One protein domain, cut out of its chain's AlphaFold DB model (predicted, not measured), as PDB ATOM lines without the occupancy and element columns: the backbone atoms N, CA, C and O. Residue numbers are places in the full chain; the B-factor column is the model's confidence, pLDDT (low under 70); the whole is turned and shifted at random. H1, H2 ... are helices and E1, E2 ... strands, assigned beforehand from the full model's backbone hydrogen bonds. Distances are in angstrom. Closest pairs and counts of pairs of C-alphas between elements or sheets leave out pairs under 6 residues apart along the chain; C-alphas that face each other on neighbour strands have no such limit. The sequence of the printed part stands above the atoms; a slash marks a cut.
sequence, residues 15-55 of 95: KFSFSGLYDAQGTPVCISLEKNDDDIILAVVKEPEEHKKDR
ATOM      1  N   LYS A  15       3.830 -41.999 -24.430       90.75
ATOM      2  CA  LYS A  15       5.267 -42.137 -24.593       90.75
ATOM      3  C   LYS A  15       5.563 -43.372 -25.429       90.75
ATOM      4  O   LYS A  15       5.066 -44.457 -25.145       90.75
ATOM      5  N   PHE A  16       6.384 -43.197 -26.450       89.38
ATOM      6  CA  PHE A  16       6.984 -44.264 -27.232       89.38
ATOM      7  C   PHE A  16       8.484 -44.290 -26.955       89.38
ATOM      8  O   PHE A  16       9.121 -43.238 -26.867       89.38
ATOM      9  N   SER A  17       9.045 -45.489 -26.841       89.00
ATOM     10  CA  SER A  17      10.470 -45.695 -26.605       89.00
ATOM     11  C   SER A  17      11.021 -46.712 -27.600       89.00
ATOM     12  O   SER A  17      10.379 -47.723 -27.874       89.00
ATOM     13  N   PHE A  18      12.211 -46.443 -28.132       87.50
ATOM     14  CA  PHE A  18      12.945 -47.322 -29.038       87.50
ATOM     15  C   PHE A  18      14.348 -47.570 -28.478       87.50
ATOM     16  O   PHE A  18      15.165 -46.649 -28.415       87.50
ATOM     17  N   SER A  19      14.604 -48.808 -28.063       87.31
ATOM     18  CA  SER A  19      15.884 -49.285 -27.533       87.31
ATOM     19  C   SER A  19      16.706 -50.020 -28.604       87.31
ATOM     20  O   SER A  19      16.257 -50.212 -29.735       87.31
ATOM     21  N   GLY A  20      17.934 -50.419 -28.259       84.81
ATOM     22  CA  GLY A  20      18.823 -51.174 -29.156       84.81
ATOM     23  C   GLY A  20      19.727 -50.308 -30.039       84.81
ATOM     24  O   GLY A  20      20.385 -50.824 -30.942       84.81
ATOM     25  N   LEU A  21      19.784 -49.000 -29.778       88.56
ATOM     26  CA  LEU A  21      20.778 -48.107 -30.364       88.56
ATOM     27  C   LEU A  21      21.965 -47.937 -29.423       88.56
ATOM     28  O   LEU A  21      21.837 -48.045 -28.205       88.56
ATOM     29  N   TYR A  22      23.116 -47.627 -30.007       90.88
ATOM     30  CA  TYR A  22      24.359 -47.402 -29.284       90.88
ATOM     31  C   TYR A  22      25.007 -46.110 -29.770       90.88
ATOM     32  O   TYR A  22      24.936 -45.775 -30.956       90.88
ATOM     33  N   ASP A  23      25.621 -45.371 -28.851       89.38
ATOM     34  CA  ASP A  23      26.429 -44.209 -29.203       89.38
ATOM     35  C   ASP A  23      27.785 -44.617 -29.812       89.38
ATOM     36  O   ASP A  23      28.118 -45.795 -29.947       89.38
ATOM     37  N   ALA A  24      28.599 -43.626 -30.183       91.75
ATOM     38  CA  ALA A  24      29.911 -43.867 -30.785       91.75
ATOM     39  C   ALA A  24      30.900 -44.608 -29.862       91.75
ATOM     40  O   ALA A  24      31.906 -45.119 -30.347       91.75
ATOM     41  N   GLN A  25      30.640 -44.646 -28.552       92.12
ATOM     42  CA  GLN A  25      31.446 -45.364 -27.563       92.12
ATOM     43  C   GLN A  25      30.881 -46.761 -27.259       92.12
ATOM     44  O   GLN A  25      31.428 -47.463 -26.414       92.12
ATOM     45  N   GLY A  26      29.794 -47.171 -27.919       87.81
ATOM     46  CA  GLY A  26      29.118 -48.433 -27.632       87.81
ATOM     47  C   GLY A  26      28.255 -48.391 -26.369       87.81
ATOM     48  O   GLY A  26      27.916 -49.441 -25.831       87.81
ATOM     49  N   THR A  27      27.884 -47.205 -25.874       88.00
ATOM     50  CA  THR A  27      26.949 -47.083 -24.745       88.00
ATOM     51  C   THR A  27      25.515 -47.207 -25.258       88.00
ATOM     52  O   THR A  27      25.170 -46.502 -26.211       88.00
ATOM     53  N   PRO A  28      24.660 -48.046 -24.645       88.62
ATOM     54  CA  PRO A  28      23.271 -48.171 -25.065       88.62
ATOM     55  C   PRO A  28      22.491 -46.875 -24.824       88.62
ATOM     56  O   PRO A  28      22.602 -46.226 -23.776       88.62
ATOM     57  N   VAL A  29      21.678 -46.508 -25.808       90.69
ATOM     58  CA  VAL A  29      20.797 -45.343 -25.775       90.69
ATOM     59  C   VAL A  29      19.391 -45.730 -26.216       90.69
ATOM     60  O   VAL A  29      19.190 -46.608 -27.055       90.69
ATOM     61  N   CYS A  30      18.412 -45.029 -25.662       90.56
ATOM     62  CA  CYS A  30      17.009 -45.152 -26.007       90.56
ATOM     63  C   CYS A  30      16.521 -43.830 -26.605       90.56
ATOM     64  O   CYS A  30      16.850 -42.744 -26.117       90.56
ATOM     65  N   ILE A  31      15.738 -43.913 -27.674       91.25
ATOM     66  CA  ILE A  31      14.994 -42.769 -28.198       91.25
ATOM     67  C   ILE A  31      13.636 -42.768 -27.517       91.25
ATOM     68  O   ILE A  31      12.926 -43.766 -27.579       91.25
ATOM     69  N   SER A  32      13.253 -41.645 -26.924       91.00
ATOM     70  CA  SER A  32      11.921 -41.450 -26.370       91.00
ATOM     71  C   SER A  32      11.193 -40.338 -27.110       91.00
ATOM     72  O   SER A  32      11.736 -39.251 -27.298       91.00
ATOM     73  N   LEU A  33       9.968 -40.628 -27.534       92.31
ATOM     74  CA  LEU A  33       9.029 -39.670 -28.094       92.31
ATOM     75  C   LEU A  33       7.832 -39.575 -27.153       92.31
ATOM     76  O   LEU A  33       7.127 -40.559 -26.950       92.31
ATOM     77  N   GLU A  34       7.594 -38.396 -26.605       93.69
ATOM     78  CA  GLU A  34       6.494 -38.126 -25.689       93.69
ATOM     79  C   GLU A  34       5.593 -37.045 -26.278       93.69
ATOM     80  O   GLU A  34       6.072 -36.012 -26.745       93.69
ATOM     81  N   LYS A  35       4.285 -37.292 -26.272       94.56
ATOM     82  CA  LYS A  35       3.261 -36.292 -26.565       94.56
ATOM     83  C   LYS A  35       2.513 -36.006 -25.271       94.56
ATOM     84  O   LYS A  35       1.945 -36.929 -24.694       94.56
ATOM     85  N   ASN A  36       2.427 -34.733 -24.911       93.56
ATOM     86  CA  ASN A  36       1.570 -34.238 -23.839       93.56
ATOM     87  C   ASN A  36       0.508 -33.284 -24.417       93.56
ATOM     88  O   ASN A  36       0.316 -33.225 -25.639       93.56
ATOM     89  N   ASP A  37      -0.230 -32.590 -23.549       95.31
ATOM     90  CA  ASP A  37      -1.272 -31.648 -23.984       95.31
ATOM     91  C   ASP A  37      -0.678 -30.434 -24.711       95.31
ATOM     92  O   ASP A  37      -1.251 -29.976 -25.701       95.31
ATOM     93  N   ASP A  38       0.497 -29.979 -24.271       94.50
ATOM     94  CA  ASP A  38       1.115 -28.740 -24.753       94.50
ATOM     95  C   ASP A  38       2.251 -28.970 -25.762       94.50
ATOM     96  O   ASP A  38       2.448 -28.159 -26.666       94.50
ATOM     97  N   ASP A  39       2.977 -30.087 -25.643       93.81
ATOM     98  CA  ASP A  39       4.258 -30.291 -26.324       93.81
ATOM     99  C   ASP A  39       4.449 -31.705 -26.886       93.81
ATOM    100  O   ASP A  39       3.835 -32.688 -26.453       93.81
ATOM    101  N   ILE A  40       5.378 -31.797 -27.842       93.56
ATOM    102  CA  ILE A  40       5.957 -33.051 -28.326       93.56
ATOM    103  C   ILE A  40       7.459 -33.014 -28.052       93.56
ATOM    104  O   ILE A  40       8.174 -32.148 -28.556       93.56
ATOM    105  N   ILE A  41       7.941 -33.986 -27.285       93.56
ATOM    106  CA  ILE A  41       9.333 -34.091 -26.862       93.56
ATOM    107  C   ILE A  41       9.949 -35.315 -27.531       93.56
ATOM    108  O   ILE A  41       9.500 -36.437 -27.321       93.56
ATOM    109  N   LEU A  42      11.006 -35.100 -28.313       93.81
ATOM    110  CA  LEU A  42      11.880 -36.166 -28.798       93.81
ATOM    111  C   LEU A  42      13.221 -36.059 -28.074       93.81
ATOM    112  O   LEU A  42      13.915 -35.049 -28.193       93.81
ATOM    113  N   ALA A  43      13.598 -37.107 -27.352       92.69
ATOM    114  CA  ALA A  43      14.836 -37.166 -26.592       92.69
ATOM    115  C   ALA A  43      15.637 -38.424 -26.935       92.69
ATOM    116  O   ALA A  43      15.079 -39.499 -27.149       92.69
ATOM    117  N   VAL A  44      16.962 -38.293 -26.936       92.25
ATOM    118  CA  VAL A  44      17.890 -39.429 -26.917       92.25
ATOM    119  C   VAL A  44      18.466 -39.495 -25.512       92.25
ATOM    120  O   VAL A  44      19.144 -38.564 -25.076       92.25
ATOM    121  N   VAL A  45      18.166 -40.568 -24.792       88.94
ATOM    122  CA  VAL A  45      18.564 -40.752 -23.395       88.94
ATOM    123  C   VAL A  45      19.485 -41.957 -23.273       88.94
ATOM    124  O   VAL A  45      19.317 -42.954 -23.972       88.94
ATOM    125  N   LYS A  46      20.478 -41.879 -22.384       88.50
ATOM    126  CA  LYS A  46      21.248 -43.067 -22.000       88.50
ATOM    127  C   LYS A  46      20.311 -44.019 -21.267       88.50
ATOM    128  O   LYS A  46      19.542 -43.560 -20.423       88.50
ATOM    129  N   GLU A  47      20.355 -45.309 -21.595       78.19
ATOM    130  CA  GLU A  47      19.568 -46.282 -20.834       78.19
ATOM    131  C   GLU A  47      20.058 -46.275 -19.373       78.19
ATOM    132  O   GLU A  47      21.274 -46.344 -19.146       78.19
ATOM    133  N   PRO A  48      19.156 -46.117 -18.385       61.84
ATOM    134  CA  PRO A  48      19.545 -46.128 -16.984       61.84
ATOM    135  C   PRO A  48      20.140 -47.494 -16.629       61.84
ATOM    136  O   PRO A  48      19.729 -48.528 -17.159       61.84
ATOM    137  N   GLU A  49      21.133 -47.501 -15.737       56.31
ATOM    138  CA  GLU A  49      21.875 -48.717 -15.371       56.31
ATOM    139  C   GLU A  49      20.985 -49.808 -14.752       56.31
ATOM    140  O   GLU A  49      21.357 -50.977 -14.768       56.31
ATOM    141  N   GLU A  50      19.791 -49.459 -14.268       51.53
ATOM    142  CA  GLU A  50      18.781 -50.417 -13.803       51.53
ATOM    143  C   GLU A  50      18.305 -51.372 -14.914       51.53
ATOM    144  O   GLU A  50      18.154 -52.561 -14.658       51.53
ATOM    145  N   HIS A  51      18.212 -50.915 -16.170       47.81
ATOM    146  CA  HIS A  51      17.881 -51.770 -17.320       47.81
ATOM    147  C   HIS A  51      19.084 -52.550 -17.876       47.81
ATOM    148  O   HIS A  51      18.930 -53.323 -18.820       47.81
ATOM    149  N   LYS A  52      20.291 -52.358 -17.321       49.31
ATOM    150  CA  LYS A  52      21.435 -53.239 -17.605       49.31
ATOM    151  C   LYS A  52      21.428 -54.497 -16.741       49.31
ATOM    152  O   LYS A  52      22.078 -55.456 -17.129       49.31
ATOM    153  N   LYS A  53      20.742 -54.486 -15.592       47.84
ATOM    154  CA  LYS A  53      20.610 -55.676 -14.737       47.84
ATOM    155  C   LYS A  53      19.657 -56.698 -15.348       47.84
ATOM    156  O   LYS A  53      19.970 -57.870 -15.353       47.84
ATOM    157  N   ASP A  54      18.578 -56.215 -15.956       48.97
ATOM    158  CA  ASP A  54      17.512 -57.030 -16.560       48.97
ATOM    159  C   ASP A  54      17.826 -57.497 -17.998       48.97
ATOM    160  O   ASP A  54      17.021 -58.109 -18.694       48.97
ATOM    161  N   ARG A  55      19.020 -57.159 -18.491       48.81
ATOM    162  CA  ARG A  55      19.616 -57.845 -19.632       48.81
ATOM    163  C   ARG A  55      20.610 -58.812 -19.030       48.81
ATOM    164  O   ARG A  55      21.788 -58.467 -18.933       48.81
TER     165      ARG A  55
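Overview. This is residues 15 to 55 of the 95 residues of an uncharacterized protein of Ruminococcus albus (strain ATCC 27210 / DSM 20455 / JCM 14654 / NCDO 2250 / 7) (UniProt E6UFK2). Three antiparallel strands, E1, E2 and E3, lie side by side in one twisted sheet, folded back and forth as two hairpins in a row with E2 in the middle. A short tail after E3 holds the small helix H1, which is not on the sheet. The printed part has 41 residues, with three named strands and one named helix in the order E1, E2, E3, H1; the sheet's order is E1, E2, E3, antiparallel throughout, and the class is mostly strand. The whole is loose, with a radius of gyration of the C-alphas of 11.7 A, and flat, spanning 33 by 23 by 12 A.

Along the chain. E1 is residues 15 to 22, beginning at C-alpha 15 at (5.267, -42.137, -24.593) and measuring 20.4 A from first to last C-alpha. E2 is residues 28 to 35, 23.3 A from first to last C-alpha, and ends at C-alpha 35 at (3.261, -36.292, -26.565). E3 is residues 40 to 46 and measures 19.3 A. H1 is residues 50 to 53, 5.6 A long, and ends at C-alpha 53 at (20.610, -55.676, -14.737).

Arrangement. The strands form a meander, each the antiparallel neighbour of the one before. E1 and E2 make a hairpin, with 161 degrees between their directions. The C-alphas of Lys 15 and Glu 34 face each other at 4.3 A, and N 16 and O 33 are within hydrogen-bond range at 2.8 A, as are N 29 and O 21 at 2.9 A. E2 and E3 make a second hairpin, at 165 degrees. The C-alphas of Val 29 and Lys 46 face each other at 4.4 A, and N 32 and O 43 are within hydrogen-bond range at 2.8 A, as are N 45 and O 30 at 2.9 A. E1 and E3 are the edge strands and E2 is the inner strand. The sheet is twisted, with C-alphas up to 4.2 A off its best plane. H1 is apart from E1 and from E2. With four residues, H1 is too short for any O i to N i+4 pair; its one O i to N i+3 pair is within hydrogen-bond range.

Size, cuts and confidence. The two C-alphas farthest apart are those of Gln 25 and Asp 37, at 35.7 A. The printed part has no cut. The links E1 to E2, E2 to E3 and E3 to H1 are tight, with 5, 4 and 3 residues. The mean pLDDT of the printed part is 83.0; residues 48 to 55 are under 70, and the mean of H1 is 49.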